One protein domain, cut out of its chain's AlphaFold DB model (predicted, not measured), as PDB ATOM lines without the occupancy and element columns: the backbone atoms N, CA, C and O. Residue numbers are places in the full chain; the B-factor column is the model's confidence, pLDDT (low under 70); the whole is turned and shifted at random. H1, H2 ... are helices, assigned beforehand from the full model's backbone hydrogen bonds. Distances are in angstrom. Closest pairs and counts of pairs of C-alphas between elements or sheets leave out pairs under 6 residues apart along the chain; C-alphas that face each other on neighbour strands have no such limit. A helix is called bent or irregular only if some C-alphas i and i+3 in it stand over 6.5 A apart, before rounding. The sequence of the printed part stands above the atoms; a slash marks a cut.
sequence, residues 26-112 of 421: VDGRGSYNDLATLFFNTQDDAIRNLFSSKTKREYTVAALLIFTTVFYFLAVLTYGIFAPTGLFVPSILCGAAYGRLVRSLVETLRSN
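AT A GLANCE: This is residues 26 to 112 of the 421 residues of the protein "CBS domain-containing protein" of Gonium pectorale (UniProt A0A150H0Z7). A long helical hairpin, H3 and H4, with two short helices, H1 and H2, packed over one side of it: H1 on the first part of H3, and H2 on H4. The hairpin makes the long axis of the domain, with its turn sticking out at residues 80 to 85 and, at the other end, residues 106 to 112 sticking out, of which 106 to 111 belong to H4. The printed part has 87 residues, with four named helices in the order H1, H2, H3, H4 and no named strand; the class is all helix, and the helices that touch are mostly aligned. It is only just compact, close to loose, with a radius of gyration of the C-alphas of 14.2 A, and the outline, only just flat, spans 46 by 35 by 20 A.

IN THESE COORDINATES: The printed part begins at Val 26, and residues 26 to 33 come before H1, residues 34 to 39, which is 8.9 A long and begins with C-alpha 34 at (138.886, 134.362, 158.940). H2 is residues 43 to 51, 12.3 A long. H3, residues 61 to 79, begins with C-alpha 61 at (148.586, 132.257, 156.547) and is 26.9 A long. H4, residues 88 to 111, is the longest at 34.3 A and ends with C-alpha 111 at (156.707, 138.245, 145.977). No helix is bent or irregular.

HOW THE PARTS SIT: H3 and H4 form a helical hairpin. They touch, closest at the C-alphas of Thr 68 and Cys 94, 5.6 A apart, and run opposite ways at a shallow tilt of 24 degrees. H1 touches H3 with H3's residues 63 to 67 alone, the closest C-alphas being those of Leu 35 and Ala 63, 5.3 A apart. H1 and H3 run the same way at a shallow tilt of 5 degrees. H2 touches H4 with H4's residues 89 to 100 alone, closest at the C-alphas of Ile 47 and Leu 93, 6.0 A apart. H2 and H4 run the same way at a shallow tilt of 25 degrees. H1 and H2 are close but not clearly touching, with the closest C-alphas, those of Leu 38 and Ala 46, 5.9 A apart. They run opposite ways at a tilt of 38 degrees, only just steep. H1 and H4 are apart, and so are H2 and H3. In H1, H2, H3 and H4 every backbone O i to N i+4 pair is within hydrogen-bond range.

THE WHOLE: The two C-alphas farthest apart are those of Phe 82 and Asn 112, 47.9 A. The body without the stretches that stand free spans 40 by 26 by 20 A. The printed part has no cut. The link from H1 to H2 is tight, those from H2 to H3 and from H3 to H4 are short, and none is long. The mean pLDDT of the printed part is 77.6, and it is under 70 in residues 26 to 32, 53 to 58 and 105 to 112.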
ATOM      1  N   VAL A  26     132.923 139.880 165.154       55.84
ATOM      2  CA  VAL A  26     133.975 140.169 166.147       55.84
ATOM      3  C   VAL A  26     134.067 141.651 166.486       55.84
ATOM      4  O   VAL A  26     134.429 141.962 167.607       55.84
ATOM      5  N   ASP A  27     133.634 142.565 165.618       43.72
ATOM      6  CA  ASP A  27     133.633 143.990 165.945       43.72
ATOM      7  C   ASP A  27     132.536 144.727 165.177       43.72
ATOM      8  O   ASP A  27     132.310 144.452 163.994       43.72
ATOM      9  N   GLY A  28     131.915 145.722 165.826       47.03
ATOM     10  CA  GLY A  28     130.824 146.585 165.334       47.03
ATOM     11  C   GLY A  28     131.106 147.414 164.067       47.03
ATOM     12  O   GLY A  28     130.490 148.456 163.862       47.03
ATOM     13  N   ARG A  29     132.051 146.991 163.219       40.88
ATOM     14  CA  ARG A  29     132.483 147.619 161.960       40.88
ATOM     15  C   ARG A  29     132.438 146.687 160.739       40.88
ATOM     16  O   ARG A  29     132.967 147.042 159.693       40.88
ATOM     17  N   GLY A  30     131.809 145.513 160.834       58.19
ATOM     18  CA  GLY A  30     131.607 144.630 159.672       58.19
ATOM     19  C   GLY A  30     132.867 143.894 159.194       58.19
ATOM     20  O   GLY A  30     132.921 143.471 158.040       58.19
ATOM     21  N   SER A  31     133.863 143.739 160.071       54.69
ATOM     22  CA  SER A  31     135.028 142.876 159.848       54.69
ATOM     23  C   SER A  31     134.734 141.465 160.362       54.69
ATOM     24  O   SER A  31     134.139 141.307 161.430       54.69
ATOM     25  N   TYR A  32     135.134 140.442 159.606       66.94
ATOM     26  CA  TYR A  32     134.921 139.034 159.949       66.94
ATOM     27  C   TYR A  32     136.255 138.369 160.278       66.94
ATOM     28  O   TYR A  32     137.257 138.616 159.610       66.94
ATOM     29  N   ASN A  33     136.257 137.508 161.295       80.56
ATOM     30  CA  ASN A  33     137.417 136.686 161.618       80.56
ATOM     31  C   ASN A  33     137.485 135.494 160.646       80.56
ATOM     32  O   ASN A  33     136.532 134.719 160.501       80.56
ATOM     33  N   ASP A  34     138.617 135.368 159.963       80.94
ATOM     34  CA  ASP A  34     138.886 134.362 158.940       80.94
ATOM     35  C   ASP A  34     138.962 132.942 159.525       80.94
ATOM     36  O   ASP A  34     138.400 132.006 158.952       80.94
ATOM     37  N   LEU A  35     139.560 132.789 160.709       82.06
ATOM     38  CA  LEU A  35     139.609 131.531 161.455       82.06
ATOM     39  C   LEU A  35     138.215 131.112 161.931       82.06
ATOM     40  O   LEU A  35     137.832 129.953 161.774       82.06
ATOM     41  N   ALA A  36     137.420 132.053 162.450       79.50
ATOM     42  CA  ALA A  36     136.045 131.768 162.870       79.50
ATOM     43  C   ALA A  36     135.176 131.326 161.681       79.50
ATOM     44  O   ALA A  36     134.385 130.395 161.795       79.50
ATOM     45  N   THR A  37     135.382 131.941 160.516       81.69
ATOM     46  CA  THR A  37     134.690 131.576 159.273       81.69
ATOM     47  C   THR A  37     135.069 130.173 158.786       81.69
ATOM     48  O   THR A  37     134.254 129.506 158.154       81.69
ATOM     49  N   LEU A  38     136.288 129.703 159.069       82.06
ATOM     50  CA  LEU A  38     136.728 128.349 158.719       82.06
ATOM     51  C   LEU A  38     136.210 127.284 159.697       82.06
ATOM     52  O   LEU A  38     135.839 126.201 159.256       82.06
ATOM     53  N   PHE A  39     136.158 127.578 161.001       84.19
ATOM     54  CA  PHE A  39     135.736 126.612 162.027       84.19
ATOM     55  C   PHE A  39     134.220 126.517 162.228       84.19
ATOM     56  O   PHE A  39     133.714 125.425 162.465       84.19
ATOM     57  N   PHE A  40     133.502 127.641 162.172       82.56
ATOM     58  CA  PHE A  40     132.082 127.701 162.551       82.56
ATOM     59  C   PHE A  40     131.116 127.668 161.366       82.56
ATOM     60  O   PHE A  40     129.901 127.677 161.558       82.56
ATOM     61  N   ASN A  41     131.631 127.619 160.138       83.50
ATOM     62  CA  ASN A  41     130.792 127.474 158.959       83.50
ATOM     63  C   ASN A  41     130.504 125.997 158.649       83.50
ATOM     64  O   ASN A  41     131.208 125.095 159.106       83.50
ATOM     65  N   THR A  42     129.474 125.744 157.841       87.00
ATOM     66  CA  THR A  42     129.190 124.389 157.355       87.00
ATOM     67  C   THR A  42     130.366 123.882 156.515       87.00
ATOM     68  O   THR A  42     131.040 124.659 155.834       87.00
ATOM     69  N   GLN A  43     130.628 122.573 156.553       82.88
ATOM     70  CA  GLN A  43     131.769 121.986 155.837       82.88
ATOM     71  C   GLN A  43     131.673 122.234 154.323       82.88
ATOM     72  O   GLN A  43     132.674 122.569 153.692       82.88
ATOM     73  N   ASP A  44     130.467 122.174 153.751       83.19
ATOM     74  CA  ASP A  44     130.217 122.479 152.339       83.19
ATOM     75  C   ASP A  44     130.515 123.943 151.980       83.19
ATOM     76  O   ASP A  44     131.125 124.226 150.943       83.19
ATOM     77  N   ASP A  45     130.124 124.891 152.835       81.19
ATOM     78  CA  ASP A  45     130.377 126.311 152.594       81.19
ATOM     79  C   ASP A  45     131.848 126.677 152.834       81.19
ATOM     80  O   ASP A  45     132.408 127.492 152.098       81.19
ATOM     81  N   ALA A  46     132.512 126.033 153.798       83.38
ATOM     82  CA  ALA A  46     133.950 126.166 154.011       83.38
ATOM     83  C   ALA A  46     134.741 125.673 152.786       83.38
ATOM     84  O   ALA A  46     135.626 126.379 152.299       83.38
ATOM     85  N   ILE A  47     134.365 124.522 152.220       84.62
ATOM     86  CA  ILE A  47     134.935 123.985 150.975       84.62
ATOM     87  C   ILE A  47     134.735 124.979 149.824       84.62
ATOM     88  O   ILE A  47     135.692 125.342 149.139       84.62
ATOM     89  N   ARG A  48     133.515 125.490 149.623       82.25
ATOM     90  CA  ARG A  48     133.225 126.470 148.558       82.25
ATOM     91  C   ARG A  48     134.016 127.764 148.724       82.25
ATOM     92  O   ARG A  48     134.533 128.290 147.738       82.25
ATOM     93  N   ASN A  49     134.169 128.252 149.952       81.50
ATOM     94  CA  ASN A  49     134.967 129.439 150.244       81.50
ATOM     95  C   ASN A  49     136.466 129.201 150.003       81.50
ATOM     96  O   ASN A  49     137.135 130.080 149.453       81.50
ATOM     97  N   LEU A  50     136.975 128.001 150.317       79.88
ATOM     98  CA  LEU A  50     138.346 127.560 150.026       79.88
ATOM     99  C   LEU A  50     138.599 127.315 148.523       79.88
ATOM    100  O   LEU A  50     139.716 127.511 148.044       79.88
ATOM    101  N   PHE A  51     137.584 126.986 147.728       77.56
ATOM    102  CA  PHE A  51     137.720 126.864 146.270       77.56
ATOM    103  C   PHE A  51     137.376 128.150 145.500       77.56
ATOM    104  O   PHE A  51     137.724 128.290 144.325       77.56
ATOM    105  N   SER A  52     136.761 129.141 146.150       77.25
ATOM    106  CA  SER A  52     136.393 130.408 145.513       77.25
ATOM    107  C   SER A  52     137.616 131.234 145.103       77.25
ATOM    108  O   SER A  52     138.433 131.646 145.925       77.25
ATOM    109  N   SER A  53     137.706 131.573 143.816       57.88
ATOM    110  CA  SER A  53     138.768 132.435 143.272       57.88
ATOM    111  C   SER A  53     138.644 133.914 143.662       57.88
ATOM    112  O   SER A  53     139.555 134.688 143.367       57.88
ATOM    113  N   LYS A  54     137.543 134.316 144.311       54.06
ATOM    114  CA  LYS A  54     137.303 135.700 144.755       54.06
ATOM    115  C   LYS A  54     137.996 136.030 146.084       54.06
ATOM    116  O   LYS A  54     138.219 137.192 146.377       54.06
ATOM    117  N   THR A  55     138.428 135.008 146.822       60.16
ATOM    118  CA  THR A  55     138.844 135.097 148.231       60.16
ATOM    119  C   THR A  55     140.351 134.839 148.400       60.16
ATOM    120  O   THR A  55     140.790 134.128 149.301       60.16
ATOM    121  N   LYS A  56     141.181 135.352 147.478       53.12
ATOM    122  CA  LYS A  56     142.620 135.011 147.400       53.12
ATOM    123  C   LYS A  56     143.483 135.607 148.523       53.12
ATOM    124  O   LYS A  56     144.555 135.073 148.775       53.12
ATOM    125  N   ARG A  57     143.049 136.703 149.156       58.19
ATOM    126  CA  ARG A  57     143.792 137.427 150.213       58.19
ATOM    127  C   ARG A  57     143.004 137.625 151.510       58.19
ATOM    128  O   ARG A  57     143.484 138.309 152.401       58.19
ATOM    129  N   GLU A  58     141.808 137.056 151.617       65.69
ATOM    130  CA  GLU A  58     140.968 137.234 152.814       65.69
ATOM    131  C   GLU A  58     141.357 136.279 153.954       65.69
ATOM    132  O   GLU A  58     140.915 136.476 155.077       65.69
ATOM    133  N   TYR A  59     142.197 135.270 153.684       73.00
ATOM    134  CA  TYR A  59     142.666 134.314 154.687       73.00
ATOM    135  C   TYR A  59     144.129 134.550 155.041       73.00
ATOM    136  O   TYR A  59     145.005 134.535 154.173       73.00
ATOM    137  N   THR A  60     144.394 134.704 156.332       80.81
ATOM    138  CA  THR A  60     145.736 134.837 156.893       80.81
ATOM    139  C   THR A  60     146.452 133.486 156.870       80.81
ATOM    140  O   THR A  60     145.864 132.448 157.181       80.81
ATOM    141  N   VAL A  61     147.755 133.482 156.559       82.19
ATOM    142  CA  VAL A  61     148.586 132.257 156.547       82.19
ATOM    143  C   VAL A  61     148.564 131.553 157.906       82.19
ATOM    144  O   VAL A  61     148.443 130.332 157.966       82.19
ATOM    145  N   ALA A  62     148.606 132.325 158.995       82.69
ATOM    146  CA  ALA A  62     148.509 131.806 160.356       82.69
ATOM    147  C   ALA A  62     147.170 131.090 160.611       82.69
ATOM    148  O   ALA A  62     147.166 129.983 161.144       82.69
ATOM    149  N   ALA A  63     146.046 131.669 160.175       84.56
ATOM    150  CA  ALA A  63     144.724 131.069 160.341       84.56
ATOM    151  C   ALA A  63     144.585 129.757 159.551       84.56
ATOM    152  O   ALA A  63     144.090 128.767 160.088       84.56
ATOM    153  N   LEU A  64     145.080 129.717 158.307       85.69
ATOM    154  CA  LEU A  64     145.098 128.507 157.474       85.69
ATOM    155  C   LEU A  64     145.973 127.396 158.068       85.69
ATOM    156  O   LEU A  64     145.590 126.227 158.005       85.69
ATOM    157  N   LEU A  65     147.125 127.744 158.647       87.81
ATOM    158  CA  LEU A  65     148.020 126.790 159.304       87.81
ATOM    159  C   LEU A  65     147.351 126.201 160.548       87.81
ATOM    160  O   LEU A  65     147.215 124.982 160.638       87.81
ATOM    161  N   ILE A  66     146.855 127.055 161.450       88.94
ATOM    162  CA  ILE A  66     146.157 126.628 162.671       88.94
ATOM    163  C   ILE A  66     144.969 125.731 162.315       88.94
ATOM    164  O   ILE A  66     144.821 124.651 162.883       88.94
ATOM    165  N   PHE A  67     144.157 126.138 161.337       89.06
ATOM    166  CA  PHE A  67     143.017 125.354 160.875       89.06
ATOM    167  C   PHE A  67     143.439 123.987 160.321       89.06
ATOM    168  O   PHE A  67     142.908 122.969 160.756       89.06
ATOM    169  N   THR A  68     144.426 123.937 159.420       88.12
ATOM    170  CA  THR A  68     144.891 122.677 158.810       88.12
ATOM    171  C   THR A  68     145.454 121.722 159.863       88.12
ATOM    172  O   THR A  68     145.128 120.539 159.851       88.12
ATOM    173  N   THR A  69     146.259 122.220 160.808       89.44
ATOM    174  CA  THR A  69     146.852 121.400 161.872       89.44
ATOM    175  C   THR A  69     145.787 120.867 162.827       89.44
ATOM    176  O   THR A  69     145.705 119.659 163.042       89.44
ATOM    177  N   VAL A  70     144.940 121.743 163.374       90.50
ATOM    178  CA  VAL A  70     143.908 121.351 164.345       90.50
ATOM    179  C   VAL A  70     142.896 120.397 163.711       90.50
ATOM    180  O   VAL A  70     142.563 119.374 164.306       90.50
ATOM    181  N   PHE A  71     142.440 120.683 162.489       88.38
ATOM    182  CA  PHE A  71     141.439 119.864 161.810       88.38
ATOM    183  C   PHE A  71     142.001 118.509 161.351       88.38
ATOM    184  O   PHE A  71     141.285 117.510 161.392       88.38
ATOM    185  N   TYR A  72     143.294 118.429 161.012       89.94
ATOM    186  CA  TYR A  72     143.976 117.161 160.733       89.94
ATOM    187  C   TYR A  72     144.041 116.254 161.969       89.94
ATOM    188  O   TYR A  72     143.636 115.093 161.899       89.94
ATOM    189  N   PHE A  73     144.482 116.777 163.119       90.25
ATOM    190  CA  PHE A  73     144.509 115.999 164.364       90.25
ATOM    191  C   PHE A  73     143.107 115.574 164.805       90.25
ATOM    192  O   PHE A  73     142.917 114.433 165.228       90.25
ATOM    193  N   LEU A  74     142.116 116.457 164.656       87.38
ATOM    194  CA  LEU A  74     140.729 116.137 164.975       87.38
ATOM    195  C   LEU A  74     140.170 115.052 164.045       87.38
ATOM    196  O   LEU A  74     139.467 114.160 164.515       87.38
ATOM    197  N   ALA A  75     140.518 115.068 162.754       86.00
ATOM    198  CA  ALA A  75     140.123 114.030 161.801       86.00
ATOM    199  C   ALA A  75     140.738 112.660 162.145       86.00
ATOM    200  O   ALA A  75     140.028 111.655 162.128       86.00
ATOM    201  N   VAL A  76     142.023 112.618 162.518       88.50
ATOM    202  CA  VAL A  76     142.699 111.386 162.971       88.50
ATOM    203  C   VAL A  76     142.078 110.857 164.265       88.50
ATOM    204  O   VAL A  76     141.828 109.659 164.382       88.50
ATOM    205  N   LEU A  77     141.781 111.738 165.224       89.00
ATOM    206  CA  LEU A  77     141.148 111.346 166.484       89.00
ATOM    207  C   LEU A  77     139.730 110.816 166.254       89.00
ATOM    208  O   LEU A  77     139.377 109.777 166.800       89.00
ATOM    209  N   THR A  78     138.944 111.482 165.405       86.25
ATOM    210  CA  THR A  78     137.561 111.086 165.086       86.25
ATOM    211  C   THR A  78     137.508 109.748 164.348       86.25
ATOM    212  O   THR A  78     136.576 108.976 164.560       86.25
ATOM    213  N   TYR A  79     138.534 109.427 163.553       83.88
ATOM    214  CA  TYR A  79     138.675 108.109 162.931       83.88
ATOM    215  C   TYR A  79     138.862 106.977 163.951       83.88
ATOM    216  O   TYR A  79     138.396 105.863 163.731       83.88
ATOM    217  N   GLY A  80     139.534 107.252 165.072       82.44
ATOM    218  CA  GLY A  80     139.774 106.271 166.133       82.44
ATOM    219  C   GLY A  80     138.560 105.989 167.026       82.44
ATOM    220  O   GLY A  80     138.637 105.122 167.895       82.44
ATOM    221  N   ILE A  81     137.450 106.710 166.846       88.50
ATOM    222  CA  ILE A  81     136.229 106.533 167.637       88.50
ATOM    223  C   ILE A  81     135.385 105.411 167.022       88.50
ATOM    224  O   ILE A  81     135.258 105.306 165.804       88.50
ATOM    225  N   PHE A  82     134.750 104.591 167.865       83.06
ATOM    226  CA  PHE A  82     133.778 103.576 167.442       83.06
ATOM    227  C   PHE A  82     132.450 104.226 167.005       83.06
ATOM    228  O   PHE A  82     131.421 104.101 167.666       83.06
ATOM    229  N   ALA A  83     132.490 104.988 165.912       84.94
ATOM    230  CA  ALA A  83     131.346 105.672 165.323       84.94
ATOM    231  C   ALA A  83     131.363 105.518 163.789       84.94
ATOM    232  O   ALA A  83     132.424 105.658 163.176       84.94
ATOM    233  N   PRO A  84     130.211 105.266 163.139       83.69
ATOM    234  CA  PRO A  84     130.120 105.193 161.683       83.69
ATOM    235  C   PRO A  84     130.249 106.602 161.086       83.69
ATOM    236  O   PRO A  84     129.259 107.303 160.890       83.69
ATOM    237  N   THR A  85     131.483 107.038 160.831       84.06
ATOM    238  CA  THR A  85     131.792 108.357 160.258       84.06
ATOM    239  C   THR A  85     132.555 108.221 158.943       84.06
ATOM    240  O   THR A  85     133.318 107.280 158.732       84.06
ATOM    241  N   GLY A  86     132.317 109.155 158.021       82.31
ATOM    242  CA  GLY A  86     133.027 109.222 156.746       82.31
ATOM    243  C   GLY A  86     134.225 110.172 156.813       82.31
ATOM    244  O   GLY A  86     134.092 111.302 157.272       82.31
ATOM    245  N   LEU A  87     135.378 109.750 156.285       83.12
ATOM    246  CA  LEU A  87     136.597 110.577 156.205       83.12
ATOM    247  C   LEU A  87     136.703 111.436 154.939       83.12
ATOM    248  O   LEU A  87     137.639 112.225 154.785       83.12
ATOM    249  N   PHE A  88     135.747 111.304 154.024       86.25
ATOM    250  CA  PHE A  88     135.805 111.965 152.725       86.25
ATOM    251  C   PHE A  88     135.754 113.496 152.837       86.25
ATOM    252  O   PHE A  88     136.626 114.186 152.318       86.25
ATOM    253  N   VAL A  89     134.778 114.043 153.565       87.12
ATOM    254  CA  VAL A  89     134.626 115.503 153.693       87.12
ATOM    255  C   VAL A  89     135.775 116.133 154.500       87.12
ATOM    256  O   VAL A  89     136.340 117.126 154.030       87.12
ATOM    257  N   PRO A  90     136.220 115.556 155.639       86.12
ATOM    258  CA  PRO A  90     137.339 116.124 156.384       86.12
ATOM    259  C   PRO A  90     138.674 116.117 155.626       86.12
ATOM    260  O   PRO A  90     139.435 117.079 155.715       86.12
ATOM    261  N   SER A  91     138.947 115.069 154.840       87.75
ATOM    262  CA  SER A  91     140.175 114.986 154.036       87.75
ATOM    263  C   SER A  91     140.196 115.998 152.884       87.75
ATOM    264  O   SER A  91     141.236 116.616 152.643       87.75
ATOM    265  N   ILE A  92     139.054 116.251 152.231       89.81
ATOM    266  CA  ILE A  92     138.925 117.309 151.213       89.81
ATOM    267  C   ILE A  92     139.152 118.692 151.824       89.81
ATOM    268  O   ILE A  92     139.860 119.512 151.238       89.81
ATOM    269  N   LEU A  93     138.581 118.952 153.001       87.31
ATOM    270  CA  LEU A  93     138.718 120.237 153.683       87.31
ATOM    271  C   LEU A  93     140.179 120.509 154.084       87.31
ATOM    272  O   LEU A  93     140.702 121.588 153.795       87.31
ATOM    273  N   CYS A  94     140.863 119.508 154.654       87.88
ATOM    274  CA  CYS A  94     142.301 119.568 154.942       87.88
ATOM    275  C   CYS A  94     143.133 119.816 153.675       87.88
ATOM    276  O   CYS A  94     144.011 120.680 153.675       87.88
ATOM    277  N   GLY A  95     142.850 119.099 152.583       85.69
ATOM    278  CA  GLY A  95     143.566 119.257 151.314       85.69
ATOM    279  C   GLY A  95     143.382 120.642 150.687       85.69
ATOM    280  O   GLY A  95     144.345 121.241 150.207       85.69
ATOM    281  N   ALA A  96     142.166 121.194 150.736       85.50
ATOM    282  CA  ALA A  96     141.864 122.527 150.219       85.50
ATOM    283  C   ALA A  96     142.545 123.640 151.039       85.50
ATOM    284  O   ALA A  96     143.092 124.587 150.466       85.50
ATOM    285  N   ALA A  97     142.559 123.511 152.371       85.62
ATOM    286  CA  ALA A  97     143.253 124.441 153.259       85.62
ATOM    287  C   ALA A  97     144.779 124.386 153.064       85.62
ATOM    288  O   ALA A  97     145.414 125.427 152.877       85.62
ATOM    289  N   TYR A  98     145.351 123.180 152.991       84.25
ATOM    290  CA  TYR A  98     146.774 122.976 152.718       84.25
ATOM    291  C   TYR A  98     147.188 123.525 151.345       84.25
ATOM    292  O   TYR A  98     148.167 124.259 151.240       84.25
ATOM    293  N   GLY A  99     146.410 123.259 150.290       83.88
ATOM    294  CA  GLY A  99     146.679 123.786 148.949       83.88
ATOM    295  C   GLY A  99     146.697 125.319 148.901       83.88
ATOM    296  O   GLY A  99     147.526 125.914 148.208       83.88
ATOM    297  N   ARG A 100     145.837 125.985 149.685       80.38
ATOM    298  CA  ARG A 100     145.881 127.446 149.850       80.38
ATOM    299  C   ARG A 100     147.090 127.927 150.639       80.38
ATOM    300  O   ARG A 100     147.667 128.941 150.252       80.38
ATOM    301  N   LEU A 101     147.485 127.214 151.693       80.38
ATOM    302  CA  LEU A 101     148.695 127.517 152.460       80.38
ATOM    303  C   LEU A 101     149.927 127.456 151.552       80.38
ATOM    304  O   LEU A 101     150.665 128.435 151.465       80.38
ATOM    305  N   VAL A 102     150.099 126.361 150.803       77.75
ATOM    306  CA  VAL A 102     151.214 126.188 149.858       77.75
ATOM    307  C   VAL A 102     151.194 127.279 148.792       77.75
ATOM    308  O   VAL A 102     152.226 127.884 148.519       77.75
ATOM    309  N   ARG A 103     150.024 127.605 148.229       77.06
ATOM    310  CA  ARG A 103     149.901 128.704 147.264       77.06
ATOM    311  C   ARG A 103     150.311 130.045 147.871       77.06
ATOM    312  O   ARG A 103     151.019 130.799 147.215       77.06
ATOM    313  N   SER A 104     149.871 130.352 149.090       70.25
ATOM    314  CA  SER A 104     150.228 131.600 149.770       70.25
ATOM    315  C   SER A 104     151.716 131.661 150.096       70.25
ATOM    316  O   SER A 104     152.319 132.725 149.984       70.25
ATOM    317  N   LEU A 105     152.325 130.530 150.459       68.19
ATOM    318  CA  LEU A 105     153.761 130.425 150.690       68.19
ATOM    319  C   LEU A 105     154.535 130.644 149.387       68.19
ATOM    320  O   LEU A 105     155.416 131.490 149.349       68.19
ATOM    321  N   VAL A 106     154.160 129.963 148.302       68.44
ATOM    322  CA  VAL A 106     154.776 130.136 146.977       68.44
ATOM    323  C   VAL A 106     154.612 131.570 146.472       68.44
ATOM    324  O   VAL A 106     155.562 132.137 145.945       68.44
ATOM    325  N   GLU A 107     153.444 132.185 146.659       64.69
ATOM    326  CA  GLU A 107     153.207 133.589 146.308       64.69
ATOM    327  C   GLU A 107     154.080 134.530 147.148       64.69
ATOM    328  O   GLU A 107     154.660 135.452 146.594       64.69
ATOM    329  N   THR A 108     154.239 134.265 148.449       62.53
ATOM    330  CA  THR A 108     155.089 135.062 149.356       62.53
ATOM    331  C   THR A 108     156.575 134.917 149.013       62.53
ATOM    332  O   THR A 108     157.323 135.896 148.999       62.53
ATOM    333  N   LEU A 109     157.014 133.699 148.689       57.75
ATOM    334  CA  LEU A 109     158.382 133.413 148.253       57.75
ATOM    335  C   LEU A 109     158.670 134.045 146.885       57.75
ATOM    336  O   LEU A 109     159.757 134.575 146.675       57.75
ATOM    337  N   ARG A 110     157.683 134.067 145.980       57.44
ATOM    338  CA  ARG A 110     157.770 134.766 144.688       57.44
ATOM    339  C   ARG A 110     157.651 136.284 144.812       57.44
ATOM    340  O   ARG A 110     158.206 136.988 143.976       57.44
ATOM    341  N   SER A 111     156.939 136.804 145.813       60.16
ATOM    342  CA  SER A 111     156.707 138.245 145.977       60.16
ATOM    343  C   SER A 111     157.852 138.972 146.677       60.16
ATOM    344  O   SER A 111     157.990 140.180 146.503       60.16
ATOM    345  N   ASN A 112     158.683 138.271 147.453       54.47
ATOM    346  CA  ASN A 112     159.815 138.873 148.163       54.47
ATOM    347  C   ASN A 112     161.104 138.815 147.333       54.47
ATOM    348  O   ASN A 112     162.112 138.223 147.721       54.47
TER     349      ASN A 112